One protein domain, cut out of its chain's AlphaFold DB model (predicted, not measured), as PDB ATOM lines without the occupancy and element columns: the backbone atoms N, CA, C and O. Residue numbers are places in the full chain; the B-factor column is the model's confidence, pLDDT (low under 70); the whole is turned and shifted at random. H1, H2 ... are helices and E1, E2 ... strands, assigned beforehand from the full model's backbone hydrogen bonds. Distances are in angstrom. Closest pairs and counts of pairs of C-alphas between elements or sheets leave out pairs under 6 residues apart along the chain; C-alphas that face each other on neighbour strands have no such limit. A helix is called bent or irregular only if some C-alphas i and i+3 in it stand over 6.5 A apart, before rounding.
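What this domain is: This is residues 88 to 108 and 122 to 185 of the 194 residues of the protein "CpXC domain-containing protein" of uncultured Thermomicrobiales bacterium (UniProt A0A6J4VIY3). A twisted sheet of four strands makes the middle of three layers, with the long, kinked helix H2 over E3 and E4 on one face and the short helices H1 and H3 on the other. Residues 145 to 150 of H2 stick out. The printed part has 85 residues with named elements in the order E1, H1, E2, E3, H2, E4, H3; the sheet, E1 E2 E3 E4, is mixed, as is the class, helices and strands. The whole is compact, with a radius of gyration of the C-alphas of 12.7 A and spans of 34 by 31 by 20 A.

How they stand to each other: Edge strand E1, residues 88 to 90, is parallel to E2, residues 124 to 128; N 89 and O 125 are within hydrogen-bond range, 2.8 A. H1, residues 95 to 102, is on the sheet. E2 and E3, residues 133 to 138, form an antiparallel hairpin, with N 126 and O 135 at 2.8 A. H2, residues 140 to 163, joins E3 to its parallel neighbour E4, residues 169 to 174, in a strand-helix-strand unit with a right-handed crossover; N 136 and O 171 are 2.9 A apart. H2 runs along the strands, its height over the sheet 7.3 A; its closest C-alphas to E4 are Glu 140 and Phe 174, 4.8 A. H3, residues 176 to 183, is on the opposite face, over E3, at a height of 9.3 A. H1 and H3 only just touch, with 3 pairs of C-alphas within 8 A, the closest Ile 102 and Ile 180, 6.1 A. Every O i to N i+4 pair is within range in H1 and H3, and 14 of 20 in H2.

Where its parts are: E1 begins at C-alpha 88 (117.827, 118.172, 59.480). E3 is 16.1 A long, H2 23.3 A and E4 17.2 A. H2 is irregular: C-alphas 146 and 149 are 9.3 A apart, with a kink of 123 degrees near residue 147. H3 ends at C-alpha 183 (102.998, 123.292, 56.442).

The domain as a whole: The farthest C-alphas, Glu 93 and Gly 146, are 35.8 A apart. Residues 109 to 121 are not printed, and C-alphas 108 and 122 are 10.5 A apart across the cut. Of the links printed whole, each is tight. Residue 147 is under 70 in pLDDT.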
ATOM      1  N   PHE A  88     118.573 118.397  60.710       97.94
ATOM      2  CA  PHE A  88     117.827 118.172  59.480       97.94
ATOM      3  C   PHE A  88     116.828 117.042  59.702       97.94
ATOM      4  O   PHE A  88     117.226 115.943  60.078       97.94
ATOM      5  N   VAL A  89     115.546 117.315  59.484       98.06
ATOM      6  CA  VAL A  89     114.454 116.351  59.633       98.06
ATOM      7  C   VAL A  89     113.885 116.055  58.258       98.06
ATOM      8  O   VAL A  89     113.308 116.947  57.638       98.06
ATOM      9  N   ASN A  90     113.984 114.805  57.815       97.94
ATOM     10  CA  ASN A  90     113.228 114.324  56.667       97.94
ATOM     11  C   ASN A  90     111.876 113.781  57.147       97.94
ATOM     12  O   ASN A  90     111.817 112.859  57.963       97.94
ATOM     13  N   ALA A  91     110.788 114.375  56.661       96.62
ATOM     14  CA  ALA A  91     109.431 114.061  57.097       96.62
ATOM     15  C   ALA A  91     108.993 112.630  56.757       96.62
ATOM     16  O   ALA A  91     108.176 112.059  57.478       96.62
ATOM     17  N   GLU A  92     109.519 112.067  55.666       95.50
ATOM     18  CA  GLU A  92     109.208 110.705  55.229       95.50
ATOM     19  C   GLU A  92     110.014 109.668  56.017       95.50
ATOM     20  O   GLU A  92     109.463 108.652  56.436       95.50
ATOM     21  N   GLU A  93     111.295 109.944  56.266       96.06
ATOM     22  CA  GLU A  93     112.173 109.045  57.022       96.06
ATOM     23  C   GLU A  93     111.820 109.007  58.515       96.06
ATOM     24  O   GLU A  93     111.834 107.940  59.127       96.06
ATOM     25  N   SER A  94     111.498 110.169  59.100       96.00
ATOM     26  CA  SER A  94     111.338 110.345  60.549       96.00
ATOM     27  C   SER A  94     110.003 111.015  60.927       96.00
ATOM     28  O   SER A  94     109.990 112.103  61.524       96.00
ATOM     29  N   PRO A  95     108.844 110.398  60.626       95.12
ATOM     30  CA  PRO A  95     107.530 110.988  60.901       95.12
ATOM     31  C   PRO A  95     107.286 111.253  62.396       95.12
ATOM     32  O   PRO A  95     106.585 112.197  62.768       95.12
ATOM     33  N   GLU A  96     107.887 110.477  63.299       94.94
ATOM     34  CA  GLU A  96     107.812 110.712  64.742       94.94
ATOM     35  C   GLU A  96     108.513 112.002  65.188       94.94
ATOM     36  O   GLU A  96     108.091 112.607  66.178       94.94
ATOM     37  N   LEU A  97     109.547 112.458  64.474       96.19
ATOM     38  CA  LEU A  97     110.182 113.749  64.749       96.19
ATOM     39  C   LEU A  97     109.281 114.903  64.317       96.19
ATOM     40  O   LEU A  97     109.178 115.890  65.044       96.19
ATOM     41  N   VAL A  98     108.554 114.748  63.210       96.56
ATOM     42  CA  VAL A  98     107.534 115.718  62.780       96.56
ATOM     43  C   VAL A  98     106.457 115.871  63.855       96.56
ATOM     44  O   VAL A  98     106.110 116.987  64.238       96.56
ATOM     45  N   GLN A  99     106.005 114.764  64.447       94.94
ATOM     46  CA  GLN A  99     105.066 114.803  65.576       94.94
ATOM     47  C   GLN A  99     105.647 115.510  66.809       94.94
ATOM     48  O   GLN A  99     104.933 116.213  67.528       94.94
ATOM     49  N   ARG A 100     106.951 115.362  67.064       95.31
ATOM     50  CA  ARG A 100     107.633 116.109  68.131       95.31
ATOM     51  C   ARG A 100     107.696 117.604  67.836       95.31
ATOM     52  O   ARG A 100     107.556 118.381  68.772       95.31
ATOM     53  N   ILE A 101     107.853 118.017  66.581       95.88
ATOM     54  CA  ILE A 101     107.769 119.435  66.196       95.88
ATOM     55  C   ILE A 101     106.364 119.965  66.494       95.88
ATOM     56  O   ILE A 101     106.230 120.932  67.241       95.88
ATOM     57  N   ILE A 102     105.321 119.284  66.006       95.19
ATOM     58  CA  ILE A 102     103.913 119.688  66.178       95.19
ATOM     59  C   ILE A 102     103.535 119.795  67.658       95.19
ATOM     60  O   ILE A 102     102.925 120.768  68.092       95.19
ATOM     61  N   SER A 103     103.931 118.809  68.461       93.69
ATOM     62  CA  SER A 103     103.646 118.799  69.899       93.69
ATOM     63  C   SER A 103     104.511 119.771  70.706       93.69
ATOM     64  O   SER A 103     104.384 119.793  71.927       93.69
ATOM     65  N   SER A 104     105.389 120.560  70.074       91.88
ATOM     66  CA  SER A 104     106.379 121.402  70.759       91.88
ATOM     67  C   SER A 104     107.263 120.601  71.726       91.88
ATOM     68  O   SER A 104     107.521 121.033  72.842       91.88
ATOM     69  N   HIS A 105     107.703 119.408  71.324       94.25
ATOM     70  CA  HIS A 105     108.624 118.520  72.053       94.25
ATOM     71  C   HIS A 105     109.858 118.145  71.204       94.25
ATOM     72  O   HIS A 105     110.397 117.038  71.298       94.25
ATOM     73  N   PHE A 106     110.297 119.054  70.334       96.31
ATOM     74  CA  PHE A 106     111.455 118.867  69.461       96.31
ATOM     75  C   PHE A 106     112.728 119.468  70.075       96.31
ATOM     76  O   PHE A 106     112.651 120.486  70.760       96.31
ATOM     77  N   ASN A 107     113.883 118.821  69.855       96.19
ATOM     78  CA  ASN A 107     115.192 119.220  70.399       96.19
ATOM     79  C   ASN A 107     115.143 119.642  71.883       96.19
ATOM     80  O   ASN A 107     115.535 120.742  72.267       96.19
ATOM     81  N   MET A 108     114.638 118.752  72.740       95.56
ATOM     82  CA  MET A 108     114.633 118.950  74.191       95.56
ATOM     83  C   MET A 108     115.848 118.277  74.826       95.56
ATOM     84  O   MET A 108     116.185 117.144  74.481       95.56
ATOM     85  N   HIS A 122     117.791 125.971  68.648       94.75
ATOM     86  CA  HIS A 122     118.841 125.942  67.640       94.75
ATOM     87  C   HIS A 122     118.225 125.834  66.240       94.75
ATOM     88  O   HIS A 122     117.225 125.126  66.091       94.75
ATOM     89  N   PRO A 123     118.791 126.512  65.221       95.62
ATOM     90  CA  PRO A 123     118.339 126.376  63.844       95.62
ATOM     91  C   PRO A 123     118.288 124.921  63.371       95.62
ATOM     92  O   PRO A 123     119.233 124.165  63.581       95.62
ATOM     93  N   TYR A 124     117.221 124.542  62.679       97.56
ATOM     94  CA  TYR A 124     117.111 123.234  62.034       97.56
ATOM     95  C   TYR A 124     116.355 123.353  60.713       97.56
ATOM     96  O   TYR A 124     115.668 124.341  60.463       97.56
ATOM     97  N   SER A 125     116.501 122.362  59.841       97.88
ATOM     98  CA  SER A 125     115.782 122.294  58.567       97.88
ATOM     99  C   SER A 125     114.771 121.157  58.596       97.88
ATOM    100  O   SER A 125     115.070 120.066  59.077       97.88
ATOM    101  N   TYR A 126     113.579 121.414  58.082       98.19
ATOM    102  CA  TYR A 126     112.543 120.426  57.821       98.19
ATOM    103  C   TYR A 126     112.461 120.193  56.314       98.19
ATOM    104  O   TYR A 126     112.425 121.161  55.554       98.19
ATOM    105  N   TYR A 127     112.412 118.937  55.888       98.06
ATOM    106  CA  TYR A 127     112.278 118.549  54.492       98.06
ATOM    107  C   TYR A 127     111.050 117.665  54.281       98.06
ATOM    108  O   TYR A 127     110.887 116.642  54.942       98.06
ATOM    109  N   ASP A 128     110.205 118.062  53.332       96.94
ATOM    110  CA  ASP A 128     109.056 117.302  52.848       96.94
ATOM    111  C   ASP A 128     109.321 116.848  51.400       96.94
ATOM    112  O   ASP A 128     109.221 117.671  50.479       96.94
ATOM    113  N   PRO A 129     109.640 115.560  51.173       96.25
ATOM    114  CA  PRO A 129     109.924 115.045  49.836       96.25
ATOM    115  C   PRO A 129     108.695 115.036  48.923       96.25
ATOM    116  O   PRO A 129     108.828 115.226  47.714       96.25
ATOM    117  N   THR A 130     107.483 114.902  49.476       95.06
ATOM    118  CA  THR A 130     106.239 114.905  48.685       95.06
ATOM    119  C   THR A 130     105.997 116.276  48.064       95.06
ATOM    120  O   THR A 130     105.563 116.387  46.916       95.06
ATOM    121  N   ARG A 131     106.294 117.339  48.817       95.44
ATOM    122  CA  ARG A 131     106.145 118.730  48.366       95.44
ATOM    123  C   ARG A 131     107.425 119.318  47.769       95.44
ATOM    124  O   ARG A 131     107.384 120.473  47.346       95.44
ATOM    125  N   LYS A 132     108.531 118.559  47.758       96.88
ATOM    126  CA  LYS A 132     109.888 119.038  47.436       96.88
ATOM    127  C   LYS A 132     110.193 120.352  48.160       96.88
ATOM    128  O   LYS A 132     110.580 121.337  47.540       96.88
ATOM    129  N   LEU A 133     109.918 120.405  49.460       96.75
ATOM    130  CA  LEU A 133     109.978 121.633  50.252       96.75
ATOM    131  C   LEU A 133     111.013 121.494  51.363       96.75
ATOM    132  O   LEU A 133     110.911 120.582  52.179       96.75
ATOM    133  N   ILE A 134     111.926 122.455  51.452       97.69
ATOM    134  CA  ILE A 134     112.796 122.668  52.604       97.69
ATOM    135  C   ILE A 134     112.343 123.928  53.334       97.69
ATOM    136  O   ILE A 134     112.198 124.991  52.732       97.69
ATOM    137  N   VAL A 135     112.152 123.817  54.644       97.81
ATOM    138  CA  VAL A 135     111.879 124.949  55.528       97.81
ATOM    139  C   VAL A 135     112.984 125.030  56.572       97.81
ATOM    140  O   VAL A 135     113.130 124.113  57.381       97.81
ATOM    141  N   GLN A 136     113.752 126.116  56.594       97.44
ATOM    142  CA  GLN A 136     114.680 126.374  57.694       97.44
ATOM    143  C   GLN A 136     113.949 127.089  58.829       97.44
ATOM    144  O   GLN A 136     113.445 128.199  58.664       97.44
ATOM    145  N   VAL A 137     113.920 126.454  59.995       96.69
ATOM    146  CA  VAL A 137     113.366 127.007  61.226       96.69
ATOM    147  C   VAL A 137     114.493 127.632  62.030       96.69
ATOM    148  O   VAL A 137     115.437 126.954  62.440       96.69
ATOM    149  N   ARG A 138     114.395 128.936  62.265       94.38
ATOM    150  CA  ARG A 138     115.327 129.716  63.087       94.38
ATOM    151  C   ARG A 138     114.706 130.016  64.453       94.38
ATOM    152  O   ARG A 138     113.481 130.048  64.562       94.38
ATOM    153  N   PRO A 139     115.502 130.261  65.504       93.19
ATOM    154  CA  PRO A 139     114.979 130.761  66.771       93.19
ATOM    155  C   PRO A 139     114.243 132.098  66.609       93.19
ATOM    156  O   PRO A 139     114.694 132.979  65.883       93.19
ATOM    157  N   GLU A 140     113.129 132.274  67.318       91.38
ATOM    158  CA  GLU A 140     112.295 133.484  67.226       91.38
ATOM    159  C   GLU A 140     113.028 134.749  67.701       91.38
ATOM    160  O   GLU A 140     112.849 135.831  67.144       91.38
ATOM    161  N   TRP A 141     113.925 134.627  68.683       89.25
ATOM    162  CA  TRP A 141     114.695 135.769  69.182       89.25
ATOM    163  C   TRP A 141     115.606 136.397  68.116       89.25
ATOM    164  O   TRP A 141     115.913 137.582  68.227       89.25
ATOM    165  N   GLU A 142     116.013 135.654  67.077       86.75
ATOM    166  CA  GLU A 142     116.819 136.202  65.977       86.75
ATOM    167  C   GLU A 142     116.058 137.267  65.189       86.75
ATOM    168  O   GLU A 142     116.634 138.278  64.789       86.75
ATOM    169  N   TRP A 143     114.747 137.082  65.032       83.62
ATOM    170  CA  TRP A 143     113.879 138.079  64.421       83.62
ATOM    171  C   TRP A 143     113.840 139.362  65.263       83.62
ATOM    172  O   TRP A 143     114.019 140.471  64.754       83.62
ATOM    173  N   HIS A 144     113.670 139.208  66.579       84.50
ATOM    174  CA  HIS A 144     113.552 140.321  67.523       84.50
ATOM    175  C   HIS A 144     114.871 141.035  67.834       84.50
ATOM    176  O   HIS A 144     114.846 142.181  68.280       84.50
ATOM    177  N   ALA A 145     116.019 140.411  67.564       84.19
ATOM    178  CA  ALA A 145     117.345 141.002  67.750       84.19
ATOM    179  C   ALA A 145     117.689 142.102  66.720       84.19
ATOM    180  O   ALA A 145     118.837 142.541  66.649       84.19
ATOM    181  N   GLY A 146     116.705 142.571  65.944       71.38
ATOM    182  CA  GLY A 146     116.863 143.619  64.935       71.38
ATOM    183  C   GLY A 146     117.140 143.087  63.532       71.38
ATOM    184  O   GLY A 146     117.558 143.860  62.678       71.38
ATOM    185  N   GLY A 147     116.929 141.787  63.301       69.38
ATOM    186  CA  GLY A 147     117.213 141.157  62.020       69.38
ATOM    187  C   GLY A 147     116.142 141.366  60.955       69.38
ATOM    188  O   GLY A 147     116.485 141.589  59.796       69.38
ATOM    189  N   GLY A 148     114.864 141.341  61.352       81.31
ATOM    190  CA  GLY A 148     113.723 141.611  60.472       81.31
ATOM    191  C   GLY A 148     113.820 140.955  59.087       81.31
ATOM    192  O   GLY A 148     114.297 139.825  58.938       81.31
ATOM    193  N   ASP A 149     113.386 141.697  58.068       83.69
ATOM    194  CA  ASP A 149     113.365 141.240  56.675       83.69
ATOM    195  C   ASP A 149     114.772 141.038  56.084       83.69
ATOM    196  O   ASP A 149     114.972 140.136  55.271       83.69
ATOM    197  N   ASP A 150     115.766 141.813  56.524       84.88
ATOM    198  CA  ASP A 150     117.140 141.719  56.010       84.88
ATOM    199  C   ASP A 150     117.784 140.374  56.377       84.88
ATOM    200  O   ASP A 150     118.462 139.746  55.562       84.88
ATOM    201  N   TRP A 151     117.540 139.885  57.598       82.62
ATOM    202  CA  TRP A 151     118.009 138.562  58.014       82.62
ATOM    203  C   TRP A 151     117.279 137.454  57.282       82.62
ATOM    204  O   TRP A 151     117.903 136.464  56.908       82.62
ATOM    205  N   TYR A 152     115.972 137.604  57.073       83.88
ATOM    206  CA  TYR A 152     115.220 136.654  56.267       83.88
ATOM    207  C   TYR A 152     115.829 136.535  54.863       83.88
ATOM    208  O   TYR A 152     116.122 135.423  54.428       83.88
ATOM    209  N   ALA A 153     116.077 137.665  54.194       86.25
ATOM    210  CA  ALA A 153     116.651 137.702  52.851       86.25
ATOM    211  C   ALA A 153     118.043 137.056  52.803       86.25
ATOM    212  O   ALA A 153     118.252 136.131  52.023       86.25
ATOM    213  N   ALA A 154     118.950 137.452  53.702       87.06
ATOM    214  CA  ALA A 154     120.299 136.890  53.755       87.06
ATOM    215  C   ALA A 154     120.296 135.367  53.997       87.06
ATOM    216  O   ALA A 154     121.056 134.627  53.379       87.06
ATOM    217  N   ARG A 155     119.412 134.868  54.873       88.19
ATOM    218  CA  ARG A 155     119.294 133.421  55.132       88.19
ATOM    219  C   ARG A 155     118.671 132.661  53.979       88.19
ATOM    220  O   ARG A 155     119.023 131.505  53.751       88.19
ATOM    221  N   LEU A 156     117.738 133.288  53.279       89.94
ATOM    222  CA  LEU A 156     117.138 132.700  52.101       89.94
ATOM    223  C   LEU A 156     118.178 132.565  50.977       89.94
ATOM    224  O   LEU A 156     118.240 131.507  50.361       89.94
ATOM    225  N   GLU A 157     119.025 133.578  50.767       90.56
ATOM    226  CA  GLU A 157     120.157 133.527  49.827       90.56
ATOM    227  C   GLU A 157     121.140 132.395  50.173       90.56
ATOM    228  O   GLU A 157     121.388 131.537  49.324       90.56
ATOM    229  N   ASP A 158     121.591 132.301  51.435       90.69
ATOM    230  CA  ASP A 158     122.471 131.214  51.913       90.69
ATOM    231  C   ASP A 158     121.901 129.816  51.585       90.69
ATOM    232  O   ASP A 158     122.624 128.877  51.235       90.69
ATOM    233  N   LEU A 159     120.583 129.645  51.743       91.25
ATOM    234  CA  LEU A 159     119.910 128.376  51.472       91.25
ATOM    235  C   LEU A 159     119.749 128.105  49.981       91.25
ATOM    236  O   LEU A 159     119.880 126.947  49.582       91.25
ATOM    237  N   PHE A 160     119.463 129.127  49.173       92.50
ATOM    238  CA  PHE A 160     119.400 128.979  47.721       92.50
ATOM    239  C   PHE A 160     120.726 128.489  47.166       92.50
ATOM    240  O   PHE A 160     120.716 127.524  46.409       92.50
ATOM    241  N   ASP A 161     121.845 129.060  47.605       93.19
ATOM    242  CA  ASP A 161     123.170 128.601  47.188       93.19
ATOM    243  C   ASP A 161     123.427 127.155  47.630       93.19
ATOM    244  O   ASP A 161     123.893 126.330  46.841       93.19
ATOM    245  N   LYS A 162     123.058 126.808  48.872       93.69
ATOM    246  CA  LYS A 162     123.224 125.447  49.405       93.69
ATOM    247  C   LYS A 162     122.438 124.397  48.617       93.69
ATOM    248  O   LYS A 162     122.923 123.282  48.445       93.69
ATOM    249  N   TRP A 163     121.214 124.718  48.210       94.12
ATOM    250  CA  TRP A 163     120.299 123.767  47.576       94.12
ATOM    251  C   TRP A 163     120.127 124.006  46.072       94.12
ATOM    252  O   TRP A 163     119.239 123.412  45.471       94.12
ATOM    253  N   ALA A 164     120.982 124.828  45.455       93.06
ATOM    254  CA  ALA A 164     120.879 125.238  44.052       93.06
ATOM    255  C   ALA A 164     120.867 124.060  43.066       93.06
ATOM    256  O   ALA A 164     120.233 124.129  42.015       93.06
ATOM    257  N   GLU A 165     121.564 122.975  43.403       93.44
ATOM    258  CA  GLU A 165     121.656 121.766  42.575       93.44
ATOM    259  C   GLU A 165     120.437 120.840  42.716       93.44
ATOM    260  O   GLU A 165     120.316 119.845  41.999       93.44
ATOM    261  N   HIS A 166     119.513 121.160  43.624       93.56
ATOM    262  CA  HIS A 166     118.360 120.338  43.947       93.56
ATOM    263  C   HIS A 166     117.051 121.025  43.541       93.56
ATOM    264  O   HIS A 166     116.832 122.207  43.788       93.56
ATOM    265  N   ASP A 167     116.130 120.256  42.955       94.38
ATOM    266  CA  ASP A 167     114.783 120.725  42.606       94.38
ATOM    267  C   ASP A 167     113.893 120.772  43.860       94.38
ATOM    268  O   ASP A 167     113.056 119.894  44.080       94.38
ATOM    269  N   VAL A 168     114.131 121.763  44.723       96.00
ATOM    270  CA  VAL A 168     113.386 121.983  45.968       96.00
ATOM    271  C   VAL A 168     112.976 123.444  46.125       96.00
ATOM    272  O   VAL A 168     113.713 124.373  45.804       96.00
ATOM    273  N   ARG A 169     111.779 123.663  46.669       96.25
ATOM    274  CA  ARG A 169     111.330 124.970  47.143       96.25
ATOM    275  C   ARG A 169     111.909 125.228  48.528       96.25
ATOM    276  O   ARG A 169     111.863 124.350  49.384       96.25
ATOM    277  N   ILE A 170     112.373 126.448  48.763       96.38
ATOM    278  CA  ILE A 170     113.020 126.851  50.012       96.38
ATOM    279  C   ILE A 170     112.180 127.924  50.696       96.38
ATOM    280  O   ILE A 170     111.731 128.873  50.058       96.38
ATOM    281  N   GLU A 171     111.981 127.776  52.000       96.25
ATOM    282  CA  GLU A 171     111.333 128.759  52.865       96.25
ATOM    283  C   GLU A 171     112.144 128.926  54.154       96.25
ATOM    284  O   GLU A 171     112.820 128.000  54.615       96.25
ATOM    285  N   VAL A 172     112.034 130.096  54.777       95.44
ATOM    286  CA  VAL A 172     112.587 130.362  56.109       95.44
ATOM    287  C   VAL A 172     111.441 130.743  57.037       95.44
ATOM    288  O   VAL A 172     110.500 131.428  56.644       95.44
ATOM    289  N   VAL A 173     111.484 130.285  58.281       95.12
ATOM    290  CA  VAL A 173     110.536 130.704  59.317       95.12
ATOM    291  C   VAL A 173     111.262 130.934  60.634       95.12
ATOM    292  O   VAL A 173     112.294 130.321  60.908       95.12
ATOM    293  N   PHE A 174     110.702 131.805  61.469       93.62
ATOM    294  CA  PHE A 174     111.209 132.095  62.805       93.62
ATOM    295  C   PHE A 174     110.257 131.509  63.847       93.62
ATOM    296  O   PHE A 174     109.074 131.841  63.881       93.62
ATOM    297  N   GLY A 175     110.778 130.611  64.677       93.38
ATOM    298  CA  GLY A 175     110.013 129.793  65.608       93.38
ATOM    299  C   GLY A 175     109.353 128.570  64.948       93.38
ATOM    300  O   GLY A 175     109.192 128.510  63.727       93.38
ATOM    301  N   PRO A 176     108.956 127.561  65.746       94.12
ATOM    302  CA  PRO A 176     108.293 126.361  65.235       94.12
ATOM    303  C   PRO A 176     106.838 126.615  64.810       94.12
ATOM    304  O   PRO A 176     106.323 125.903  63.952       94.12
ATOM    305  N   GLN A 177     106.171 127.626  65.376       94.94
ATOM    306  CA  GLN A 177     104.740 127.845  65.154       94.94
ATOM    307  C   GLN A 177     104.395 128.139  63.681       94.94
ATOM    308  O   GLN A 177     103.518 127.461  63.148       94.94
ATOM    309  N   PRO A 178     105.105 129.029  62.954       95.12
ATOM    310  CA  PRO A 178     104.806 129.254  61.540       95.12
ATOM    311  C   PRO A 178     105.067 128.032  60.648       95.12
ATOM    312  O   PRO A 178     104.386 127.879  59.635       95.12
ATOM    313  N   LEU A 179     106.016 127.150  61.007       95.81
ATOM    314  CA  LEU A 179     106.195 125.863  60.315       95.81
ATOM    315  C   LEU A 179     104.936 125.002  60.471       95.81
ATOM    316  O   LEU A 179     104.409 124.486  59.484       95.81
ATOM    317  N   ILE A 180     104.450 124.876  61.708       95.38
ATOM    318  CA  ILE A 180     103.271 124.070  62.036       95.38
ATOM    319  C   ILE A 180     102.042 124.613  61.304       95.38
ATOM    320  O   ILE A 180     101.387 123.878  60.561       95.38
ATOM    321  N   ASP A 181     101.789 125.912  61.445       95.25
ATOM    322  CA  ASP A 181     100.602 126.565  60.906       95.25
ATOM    323  C   ASP A 181     100.575 126.573  59.380       95.25
ATOM    324  O   ASP A 181      99.503 126.490  58.795       95.25
ATOM    325  N   ARG A 182     101.717 126.690  58.699       94.75
ATOM    326  CA  ARG A 182     101.727 126.794  57.230       94.75
ATOM    327  C   ARG A 182     101.867 125.449  56.533       94.75
ATOM    328  O   ARG A 182     101.388 125.308  55.410       94.75
ATOM    329  N   PHE A 183     102.545 124.487  57.156       94.31
ATOM    330  CA  PHE A 183     102.998 123.292  56.442       94.31
ATOM    331  C   PHE A 183     102.591 121.971  57.095       94.31
ATOM    332  O   PHE A 183     102.487 120.985  56.364       94.31
ATOM    333  N   LEU A 184     102.308 121.932  58.404       93.31
ATOM    334  CA  LEU A 184     102.048 120.682  59.135       93.31
ATOM    335  C   LEU A 184     100.591 120.499  59.601       93.31
ATOM    336  O   LEU A 184     100.320 119.580  60.370       93.31
ATOM    337  N   GLN A 185      99.643 121.320  59.134       85.75
ATOM    338  CA  GLN A 185      98.231 121.231  59.550       85.75
ATOM    339  C   GLN A 185      97.567 119.885  59.214       85.75
ATOM    340  O   GLN A 185      96.717 119.411  59.965       85.75
TER     341      GLN A 185